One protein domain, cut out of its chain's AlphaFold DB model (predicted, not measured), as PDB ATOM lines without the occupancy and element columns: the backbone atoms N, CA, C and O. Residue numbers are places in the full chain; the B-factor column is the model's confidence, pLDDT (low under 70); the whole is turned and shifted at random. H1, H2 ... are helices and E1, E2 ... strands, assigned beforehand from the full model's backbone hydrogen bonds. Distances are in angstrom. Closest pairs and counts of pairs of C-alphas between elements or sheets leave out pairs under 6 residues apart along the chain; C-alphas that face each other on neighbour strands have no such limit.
ATOM      1  N   GLU A 198     156.702 130.640 200.727       74.88
ATOM      2  CA  GLU A 198     156.636 130.243 199.313       74.88
ATOM      3  C   GLU A 198     155.365 130.739 198.591       74.88
ATOM      4  O   GLU A 198     155.207 130.492 197.395       74.88
ATOM      5  N   ILE A 199     154.451 131.433 199.287       85.88
ATOM      6  CA  ILE A 199     153.176 131.881 198.704       85.88
ATOM      7  C   ILE A 199     153.411 133.049 197.740       85.88
ATOM      8  O   ILE A 199     153.972 134.079 198.113       85.88
ATOM      9  N   VAL A 200     152.875 132.944 196.523       88.19
ATOM     10  CA  VAL A 200     152.866 134.034 195.540       88.19
ATOM     11  C   VAL A 200     151.426 134.382 195.172       88.19
ATOM     12  O   VAL A 200     150.716 133.603 194.546       88.19
ATOM     13  N   THR A 201     151.000 135.590 195.537       91.19
ATOM     14  CA  THR A 201     149.685 136.163 195.183       91.19
ATOM     15  C   THR A 201     149.745 137.100 193.975       91.19
ATOM     16  O   THR A 201     148.726 137.328 193.330       91.19
ATOM     17  N   ARG A 202     150.935 137.622 193.651       93.62
ATOM     18  CA  ARG A 202     151.239 138.414 192.454       93.62
ATOM     19  C   ARG A 202     152.460 137.820 191.759       93.62
ATOM     20  O   ARG A 202     153.582 137.946 192.242       93.62
ATOM     21  N   ALA A 203     152.234 137.164 190.632       91.94
ATOM     22  CA  ALA A 203     153.288 136.514 189.865       91.94
ATOM     23  C   ALA A 203     153.750 137.412 188.713       91.94
ATOM     24  O   ALA A 203     152.924 137.859 187.916       91.94
ATOM     25  N   TYR A 204     155.062 137.622 188.590       92.94
ATOM     26  CA  TYR A 204     155.699 138.247 187.427       92.94
ATOM     27  C   TYR A 204     156.280 137.144 186.521       92.94
ATOM     28  O   TYR A 204     157.403 136.698 186.765       92.94
ATOM     29  N   PRO A 205     155.537 136.632 185.522       91.56
ATOM     30  CA  PRO A 205     156.049 135.598 184.629       91.56
ATOM     31  C   PRO A 205     157.106 136.165 183.676       91.56
ATOM     32  O   PRO A 205     156.886 137.195 183.033       91.56
ATOM     33  N   VAL A 206     158.232 135.461 183.564       90.62
ATOM     34  CA  VAL A 206     159.359 135.811 182.693       90.62
ATOM     35  C   VAL A 206     159.627 134.639 181.753       90.62
ATOM     36  O   VAL A 206     160.064 133.577 182.185       90.62
ATOM     37  N   ALA A 207     159.330 134.828 180.472       87.75
ATOM     38  CA  ALA A 207     159.603 133.871 179.406       87.75
ATOM     39  C   ALA A 207     161.074 133.947 178.944       87.75
ATOM     40  O   ALA A 207     161.857 134.775 179.427       87.75
ATOM     41  N   THR A 208     161.458 133.093 177.987       83.56
ATOM     42  CA  THR A 208     162.781 133.154 177.340       83.56
ATOM     43  C   THR A 208     163.091 134.574 176.830       83.56
ATOM     44  O   THR A 208     162.192 135.361 176.528       83.56
ATOM     45  N   ASP A 209     164.378 134.929 176.806       79.75
ATOM     46  CA  ASP A 209     164.896 136.264 176.459       79.75
ATOM     47  C   ASP A 209     164.414 137.419 177.364       79.75
ATOM     48  O   ASP A 209     164.629 138.595 177.064       79.75
ATOM     49  N   GLY A 210     163.820 137.099 178.521       83.00
ATOM     50  CA  GLY A 210     163.360 138.084 179.503       83.00
ATOM     51  C   GLY A 210     162.018 138.727 179.151       83.00
ATOM     52  O   GLY A 210     161.668 139.763 179.721       83.00
ATOM     53  N   ILE A 211     161.269 138.138 178.213       85.62
ATOM     54  CA  ILE A 211     159.953 138.627 177.797       85.62
ATOM     55  C   ILE A 211     158.980 138.540 178.984       85.62
ATOM     56  O   ILE A 211     158.778 137.479 179.573       85.62
ATOM     57  N   MET A 212     158.358 139.668 179.328       89.75
ATOM     58  CA  MET A 212     157.309 139.769 180.345       89.75
ATOM     59  C   MET A 212     155.977 140.146 179.698       89.75
ATOM     60  O   MET A 212     155.944 140.724 178.612       89.75
ATOM     61  N   LEU A 213     154.876 139.893 180.407       90.19
ATOM     62  CA  LEU A 213     153.553 140.376 180.009       90.19
ATOM     63  C   LEU A 213     153.512 141.919 179.901       90.19
ATOM     64  O   LEU A 213     154.157 142.596 180.708       90.19
ATOM     65  N   PRO A 214     152.688 142.504 179.007       89.69
ATOM     66  CA  PRO A 214     152.470 143.954 178.943       89.69
ATOM     67  C   PRO A 214     151.965 144.555 180.265       89.69
ATOM     68  O   PRO A 214     152.398 145.634 180.676       89.69
ATOM     69  N   GLU A 215     151.090 143.833 180.972       89.81
ATOM     70  CA  GLU A 215     150.609 144.153 182.322       89.81
ATOM     71  C   GLU A 215     151.624 143.841 183.443       89.81
ATOM     72  O   GLU A 215     151.387 144.174 184.602       89.81
ATOM     73  N   LYS A 216     152.773 143.245 183.096       90.31
ATOM     74  CA  LYS A 216     153.887 142.778 183.946       90.31
ATOM     75  C   LYS A 216     153.578 141.623 184.895       90.31
ATOM     76  O   LYS A 216     154.455 140.788 185.095       90.31
ATOM     77  N   PHE A 217     152.385 141.565 185.476       92.75
ATOM     78  CA  PHE A 217     152.024 140.563 186.476       92.75
ATOM     79  C   PHE A 217     150.624 139.987 186.273       92.75
ATOM     80  O   PHE A 217     149.764 140.590 185.633       92.75
ATOM     81  N   VAL A 218     150.391 138.824 186.879       93.69
ATOM     82  CA  VAL A 218     149.068 138.215 187.029       93.69
ATOM     83  C   VAL A 218     148.791 138.041 188.519       93.69
ATOM     84  O   VAL A 218     149.587 137.437 189.242       93.69
ATOM     85  N   ASP A 219     147.656 138.573 188.969       94.12
ATOM     86  CA  ASP A 219     147.202 138.471 190.356       94.12
ATOM     87  C   ASP A 219     146.347 137.217 190.573       94.12
ATOM     88  O   ASP A 219     145.508 136.855 189.742       94.12
ATOM     89  N   SER A 220     146.536 136.579 191.725       93.62
ATOM     90  CA  SER A 220     145.686 135.498 192.217       93.62
ATOM     91  C   SER A 220     144.301 136.032 192.629       93.62
ATOM     92  O   SER A 220     144.203 137.107 193.233       93.62
ATOM     93  N   PRO A 221     143.213 135.261 192.418       89.44
ATOM     94  CA  PRO A 221     141.901 135.551 193.004       89.44
ATOM     95  C   PRO A 221     141.906 135.661 194.541       89.44
ATOM     96  O   PRO A 221     141.026 136.306 195.111       89.44
ATOM     97  N   LEU A 222     142.888 135.048 195.213       88.88
ATOM     98  CA  LEU A 222     143.072 135.058 196.666       88.88
ATOM     99  C   LEU A 222     143.882 136.262 197.174       88.88
ATOM    100  O   LEU A 222     144.029 136.402 198.383       88.88
ATOM    101  N   LEU A 223     144.361 137.169 196.311       89.12
ATOM    102  CA  LEU A 223     145.194 138.316 196.716       89.12
ATOM    103  C   LEU A 223     144.586 139.147 197.865       89.12
ATOM    104  O   LEU A 223     145.301 139.560 198.770       89.12
ATOM    105  N   ASN A 224     143.261 139.333 197.885       86.75
ATOM    106  CA  ASN A 224     142.565 140.087 198.941       86.75
ATOM    107  C   ASN A 224     142.291 139.285 200.233       86.75
ATOM    108  O   ASN A 224     141.696 139.826 201.163       86.75
ATOM    109  N   LYS A 225     142.665 137.999 200.295       84.00
ATOM    110  CA  LYS A 225     142.582 137.169 201.510       84.00
ATOM    111  C   LYS A 225     143.818 137.297 202.405       84.00
ATOM    112  O   LYS A 225     143.742 136.949 203.579       84.00
ATOM    113  N   TYR A 226     144.922 137.821 201.875       82.88
ATOM    114  CA  TYR A 226     146.167 138.030 202.610       82.88
ATOM    115  C   TYR A 226     146.313 139.492 203.066       82.88
ATOM    116  O   TYR A 226     145.845 140.403 202.382       82.88
ATOM    117  N   PRO A 227     146.980 139.755 204.207       81.56
ATOM    118  CA  PRO A 227     147.196 141.116 204.707       81.56
ATOM    119  C   PRO A 227     148.245 141.904 203.903       81.56
ATOM    120  O   PRO A 227     148.332 143.124 204.043       81.56
ATOM    121  N   LEU A 228     149.050 141.219 203.088       83.69
ATOM    122  CA  LEU A 228     150.099 141.772 202.235       83.69
ATOM    123  C   LEU A 228     149.994 141.148 200.841       83.69
ATOM    124  O   LEU A 228     149.619 139.984 200.711       83.69
ATOM    125  N   ILE A 229     150.379 141.903 199.810       88.62
ATOM    126  CA  ILE A 229     150.587 141.348 198.469       88.62
ATOM    127  C   ILE A 229     151.931 140.618 198.493       88.62
ATOM    128  O   ILE A 229     152.977 141.244 198.645       88.62
ATOM    129  N   LEU A 230     151.885 139.296 198.374       87.62
ATOM    130  CA  LEU A 230     153.060 138.431 198.293       87.62
ATOM    131  C   LEU A 230     153.439 138.288 196.818       87.62
ATOM    132  O   LEU A 230     152.626 137.792 196.031       87.62
ATOM    133  N   GLU A 231     154.615 138.776 196.427       90.88
ATOM    134  CA  GLU A 231     154.994 138.954 195.022       90.88
ATOM    135  C   GLU A 231     156.337 138.296 194.674       90.88
ATOM    136  O   GLU A 231     157.285 138.366 195.455       90.88
ATOM    137  N   ASN A 232     156.423 137.637 193.512       89.81
ATOM    138  CA  ASN A 232     157.644 136.943 193.080       89.81
ATOM    139  C   ASN A 232     157.717 136.772 191.549       89.81
ATOM    140  O   ASN A 232     156.697 136.793 190.854       89.81
ATOM    141  N   PHE A 233     158.928 136.577 191.025       89.31
ATOM    142  CA  PHE A 233     159.167 136.244 189.620       89.31
ATOM    143  C   PHE A 233     158.971 134.746 189.376       89.31
ATOM    144  O   PHE A 233     159.457 133.917 190.143       89.31
ATOM    145  N   ILE A 234     158.281 134.401 188.288       87.38
ATOM    146  CA  ILE A 234     158.045 133.018 187.866       87.38
ATOM    147  C   ILE A 234     158.818 132.772 186.571       87.38
ATOM    148  O   ILE A 234     158.479 133.337 185.531       87.38
ATOM    149  N   ASP A 235     159.848 131.932 186.645       86.94
ATOM    150  CA  ASP A 235     160.616 131.494 185.480       86.94
ATOM    151  C   ASP A 235     159.745 130.615 184.567       86.94
ATOM    152  O   ASP A 235     159.159 129.620 184.998       86.94
ATOM    153  N   MET A 236     159.642 131.024 183.305       86.25
ATOM    154  CA  MET A 236     158.956 130.331 182.217       86.25
ATOM    155  C   MET A 236     159.888 130.188 181.011       86.25
ATOM    156  O   MET A 236     159.461 130.331 179.867       86.25
ATOM    157  N   GLY A 237     161.173 129.911 181.249       78.75
ATOM    158  CA  GLY A 237     162.174 129.676 180.205       78.75
ATOM    159  C   GLY A 237     161.895 128.486 179.269       78.75
ATOM    160  O   GLY A 237     162.672 128.273 178.340       78.75
ATOM    161  N   ASP A 238     160.812 127.722 179.487       78.62
ATOM    162  CA  ASP A 238     160.255 126.737 178.550       78.62
ATOM    163  C   ASP A 238     159.310 127.348 177.493       78.62
ATOM    164  O   ASP A 238     159.007 126.693 176.497       78.62
ATOM    165  N   LEU A 239     158.854 128.592 177.677       85.69
ATOM    166  CA  LEU A 239     158.004 129.322 176.737       85.69
ATOM    167  C   LEU A 239     158.836 130.357 175.963       85.69
ATOM    168  O   LEU A 239     159.335 131.318 176.548       85.69
ATOM    169  N   LYS A 240     158.932 130.200 174.636       86.94
ATOM    170  CA  LYS A 240     159.656 131.125 173.747       86.94
ATOM    171  C   LYS A 240     158.836 131.568 172.533       86.94
ATOM    172  O   LYS A 240     157.971 130.839 172.043       86.94
ATOM    173  N   LEU A 241     159.146 132.764 172.034       84.25
ATOM    174  CA  LEU A 241     158.659 133.278 170.753       84.25
ATOM    175  C   LEU A 241     159.549 132.747 169.616       84.25
ATOM    176  O   LEU A 241     160.764 132.652 169.785       84.25
ATOM    177  N   LYS A 242     158.971 132.422 168.457       82.25
ATOM    178  CA  LYS A 242     159.747 132.059 167.261       82.25
ATOM    179  C   LYS A 242     160.463 133.264 166.658       82.25
ATOM    180  O   LYS A 242     159.854 134.312 166.434       82.25
ATOM    181  N   ASP A 243     161.732 133.077 166.304       70.94
ATOM    182  CA  ASP A 243     162.491 134.059 165.530       70.94
ATOM    183  C   ASP A 243     162.082 134.005 164.049       70.94
ATOM    184  O   ASP A 243     162.412 133.069 163.318       70.94
ATOM    185  N   LYS A 244     161.376 135.043 163.591       63.88
ATOM    186  CA  LYS A 244     160.852 135.143 162.219       63.88
ATOM    187  C   LYS A 244     161.932 135.287 161.144       63.88
ATOM    188  O   LYS A 244     161.600 135.149 159.969       63.88
ATOM    189  N   GLU A 245     163.186 135.544 161.514       59.19
ATOM    190  CA  GLU A 245     164.309 135.598 160.570       59.19
ATOM    191  C   GLU A 245     165.116 134.286 160.507       59.19
ATOM    192  O   GLU A 245     165.799 134.061 159.509       59.19
ATOM    193  N   ASN A 246     165.012 133.397 161.511       57.22
ATOM    194  CA  ASN A 246     165.840 132.179 161.616       57.22
ATOM    195  C   ASN A 246     165.080 130.856 161.876       57.22
ATOM    196  O   ASN A 246     165.724 129.808 161.961       57.22
ATOM    197  N   ALA A 247     163.749 130.857 162.003       55.09
ATOM    198  CA  ALA A 247     162.980 129.647 162.319       55.09
ATOM    199  C   ALA A 247     163.093 128.539 161.247       55.09
ATOM    200  O   ALA A 247     162.745 128.724 160.079       55.09
ATOM    201  N   SER A 248     163.517 127.347 161.675       52.91
ATOM    202  CA  SER A 248     163.339 126.087 160.942       52.91
ATOM    203  C   SER A 248     161.900 125.569 161.058       52.91
ATOM    204  O   SER A 248     161.216 125.885 162.029       52.91
ATOM    205  N   GLU A 249     161.459 124.704 160.133       54.06
ATOM    206  CA  GLU A 249     160.123 124.068 160.199       54.06
ATOM    207  C   GLU A 249     159.886 123.286 161.514       54.06
ATOM    208  O   GLU A 249     158.743 123.195 161.956       54.06
ATOM    209  N   ASP A 250     160.956 122.816 162.170       55.81
ATOM    210  CA  ASP A 250     160.938 122.087 163.451       55.81
ATOM    211  C   ASP A 250     161.224 122.968 164.699       55.81
ATOM    212  O   ASP A 250     161.567 122.432 165.753       55.81
ATOM    213  N   ASP A 251     161.167 124.309 164.627       64.88
ATOM    214  CA  ASP A 251     161.390 125.135 165.832       64.88
ATOM    215  C   ASP A 251     160.149 125.159 166.753       64.88
ATOM    216  O   ASP A 251     159.073 125.602 166.349       64.88
ATOM    217  N   ASP A 252     160.291 124.706 168.003       65.06
ATOM    218  CA  ASP A 252     159.204 124.649 168.996       65.06
ATOM    219  C   ASP A 252     158.999 126.014 169.683       65.06
ATOM    220  O   ASP A 252     159.740 126.373 170.599       65.06
ATOM    221  N   GLY A 253     157.981 126.787 169.292       78.88
ATOM    222  CA  GLY A 253     157.669 128.083 169.916       78.88
ATOM    223  C   GLY A 253     156.371 128.719 169.413       78.88
ATOM    224  O   GLY A 253     155.742 128.214 168.483       78.88
ATOM    225  N   PHE A 254     155.969 129.840 170.014       85.12
ATOM    226  CA  PHE A 254     154.761 130.579 169.617       85.12
ATOM    227  C   PHE A 254     155.029 131.505 168.415       85.12
ATOM    228  O   PHE A 254     156.098 132.109 168.320       85.12
ATOM    229  N   GLU A 255     154.062 131.645 167.501       82.06
ATOM    230  CA  GLU A 255     154.194 132.453 166.268       82.06
ATOM    231  C   GLU A 255     154.005 133.964 166.527       82.06
ATOM    232  O   GLU A 255     154.417 134.827 165.734       82.06
ATOM    233  N   THR A 256     153.346 134.305 167.637       86.38
ATOM    234  CA  THR A 256     153.017 135.679 168.028       86.38
ATOM    235  C   THR A 256     153.205 135.927 169.524       86.38
ATOM    236  O   THR A 256     153.057 135.029 170.353       86.38
ATOM    237  N   GLU A 257     153.493 137.183 169.879       85.62
ATOM    238  CA  GLU A 257     153.612 137.607 171.279       85.62
ATOM    239  C   GLU A 257     152.315 137.374 172.066       85.62
ATOM    240  O   GLU A 257     152.378 136.956 173.212       85.62
ATOM    241  N   GLU A 258     151.136 137.559 171.462       88.06
ATOM    242  CA  GLU A 258     149.857 137.333 172.156       88.06
ATOM    243  C   GLU A 258     149.562 135.855 172.438       88.06
ATOM    244  O   GLU A 258     148.939 135.542 173.455       88.06
ATOM    245  N   GLU A 259     150.027 134.927 171.598       87.75
ATOM    246  CA  GLU A 259     149.957 133.493 171.901       87.75
ATOM    247  C   GLU A 259     150.891 133.141 173.067       87.75
ATOM    248  O   GLU A 259     150.461 132.466 174.005       87.75
ATOM    249  N   LEU A 260     152.120 133.679 173.071       88.75
ATOM    250  CA  LEU A 260     153.064 133.535 174.183       88.75
ATOM    251  C   LEU A 260     152.496 134.127 175.484       88.75
ATOM    252  O   LEU A 260     152.455 133.441 176.503       88.75
ATOM    253  N   TYR A 261     151.985 135.361 175.459       93.19
ATOM    254  CA  TYR A 261     151.367 136.004 176.622       93.19
ATOM    255  C   TYR A 261     150.131 135.238 177.111       93.19
ATOM    256  O   TYR A 261     149.905 135.128 178.316       93.19
ATOM    257  N   SER A 262     149.333 134.671 176.203       90.62
ATOM    258  CA  SER A 262     148.198 133.814 176.566       90.62
ATOM    259  C   SER A 262     148.659 132.540 177.275       90.62
ATOM    260  O   SER A 262     148.125 132.221 178.337       90.62
ATOM    261  N   ALA A 263     149.700 131.874 176.766       89.62
ATOM    262  CA  ALA A 263     150.296 130.699 177.398       89.62
ATOM    263  C   ALA A 263     150.947 131.016 178.758       89.62
ATOM    264  O   ALA A 263     150.786 130.247 179.705       89.62
ATOM    265  N   MET A 264     151.613 132.168 178.903       91.31
ATOM    266  CA  MET A 264     152.151 132.644 180.186       91.31
ATOM    267  C   MET A 264     151.027 132.879 181.207       91.31
ATOM    268  O   MET A 264     151.103 132.393 182.336       91.31
ATOM    269  N   ARG A 265     149.943 133.566 180.813       93.12
ATOM    270  CA  ARG A 265     148.759 133.788 181.668       93.12
ATOM    271  C   ARG A 265     148.094 132.468 182.067       93.12
ATOM    272  O   ARG A 265     147.695 132.317 183.219       93.12
ATOM    273  N   GLU A 266     147.971 131.518 181.143       91.88
ATOM    274  CA  GLU A 266     147.430 130.183 181.417       91.88
ATOM    275  C   GLU A 266     148.337 129.383 182.363       91.88
ATOM    276  O   GLU A 266     147.840 128.790 183.321       91.88
ATOM    277  N   ARG A 267     149.664 129.437 182.180       90.94
ATOM    278  CA  ARG A 267     150.634 128.798 183.080       90.94
ATOM    279  C   ARG A 267     150.574 129.386 184.490       90.94
ATOM    280  O   ARG A 267     150.542 128.607 185.437       90.94
ATOM    281  N   VAL A 268     150.498 130.712 184.655       91.56
ATOM    282  CA  VAL A 268     150.337 131.317 185.993       91.56
ATOM    283  C   VAL A 268     149.014 130.897 186.637       91.56
ATOM    284  O   VAL A 268     149.012 130.488 187.795       91.56
ATOM    285  N   ARG A 269     147.894 130.933 185.899       90.88
ATOM    286  CA  ARG A 269     146.595 130.460 186.417       90.88
ATOM    287  C   ARG A 269     146.672 129.009 186.880       90.88
ATOM    288  O   ARG A 269     146.232 128.713 187.981       90.88
ATOM    289  N   LYS A 270     147.306 128.142 186.088       89.81
ATOM    290  CA  LYS A 270     147.523 126.740 186.449       89.81
ATOM    291  C   LYS A 270     148.373 126.585 187.716       89.81
ATOM    292  O   LYS A 270     148.055 125.733 188.535       89.81
ATOM    293  N   LEU A 271     149.402 127.412 187.915       86.88
ATOM    294  CA  LEU A 271     150.197 127.400 189.150       86.88
ATOM    295  C   LEU A 271     149.373 127.841 190.377       86.88
ATOM    296  O   LEU A 271     149.513 127.248 191.444       86.88
ATOM    297  N   PHE A 272     148.474 128.823 190.238       90.25
ATOM    298  CA  PHE A 272     147.512 129.174 191.296       90.25
ATOM    299  C   PHE A 272     146.485 128.046 191.542       90.25
ATOM    300  O   PHE A 272     146.219 127.684 192.688       90.25
ATOM    301  N   ASP A 273     145.975 127.395 190.492       84.75
ATOM    302  CA  ASP A 273     145.103 126.215 190.625       84.75
ATOM    303  C   ASP A 273     145.817 125.045 191.341       84.75
ATOM    304  O   ASP A 273     145.203 124.337 192.147       84.75
ATOM    305  N   GLU A 274     147.122 124.876 191.101       81.69
ATOM    306  CA  GLU A 274     148.011 123.922 191.783       81.69
ATOM    307  C   GLU A 274     148.371 124.342 193.225       81.69
ATOM    308  O   GLU A 274     148.792 123.494 194.013       81.69
ATOM    309  N   GLY A 275     148.111 125.597 193.611       84.44
ATOM    310  CA  GLY A 275     148.203 126.096 194.986       84.44
ATOM    311  C   GLY A 275     149.402 126.990 195.306       84.44
ATOM    312  O   GLY A 275     149.701 127.169 196.482       84.44
ATOM    313  N   LEU A 276     150.062 127.581 194.304       86.75
ATOM    314  CA  LEU A 276     151.131 128.579 194.494       86.75
ATOM    315  C   LEU A 276     150.688 129.792 195.346       86.75
ATOM    316  O   LEU A 276     151.509 130.448 195.981       86.75
ATOM    317  N   ASP A 277     149.389 130.088 195.375       88.31
ATOM    318  CA  ASP A 277     148.768 131.184 196.124       88.31
ATOM    319  C   ASP A 277     148.170 130.753 197.482       88.31
ATOM    320  O   ASP A 277     147.332 131.466 198.047       88.31
ATOM    321  N   LYS A 278     148.574 129.590 198.018       87.19
ATOM    322  CA  LYS A 278     148.017 128.968 199.237       87.19
ATOM    323  C   LYS A 278     149.116 128.517 200.206       87.19
ATOM    324  O   LYS A 278     150.163 128.062 199.753       87.19
ATOM    325  N   PRO A 279     148.887 128.568 201.534       84.62
ATOM    326  CA  PRO A 279     149.866 128.097 202.507       84.62
ATOM    327  C   PRO A 279     150.067 126.588 202.394       84.62
ATOM    328  O   PRO A 279     149.101 125.819 202.303       84.62
TER     329      PRO A 279
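AT A GLANCE: This is residues 198 to 279 of the 957 residues of the protein "Lysozyme" of Clostridium baratii (UniProt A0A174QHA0). With little regular structure, this is a ribbon of two parallel strands, E1 and E2, with one helix, H1, packed over one face. Residues 245 to 250 stick out at one end. The printed part has 82 residues, 30 of them in E1, E2 and H1, in that order; it is mixed, helices and strands, only just loose, close to compact, with a radius of gyration of the C-alphas of 14.3 A and spans of 48 by 21 by 18 A.

HOW THE PARTS SIT: Look at E1, residues 202 to 207, and E2, residues 231 to 236: parallel at 25 degrees, with N 204 and O 232 within hydrogen-bond range at 2.9 A. In H1, residues 257 to 274, every O i to N i+4 pair is within range; its closest C-alphas to E1, Met 264 and Pro 205, are 6.6 A apart.

IN THESE COORDINATES: Find C-alpha 202 at (151.239, 138.414, 192.454); E1 runs 16.2 A, E2 15.9 A, and H1 25.3 A to C-alpha 274 at (148.011, 123.922, 191.783).

THE WHOLE: The farthest C-alphas, Pro 227 and Glu 249, are 49.4 A apart. Both links are long, nothing is cut, and residues 244 to 252 have pLDDT under 70.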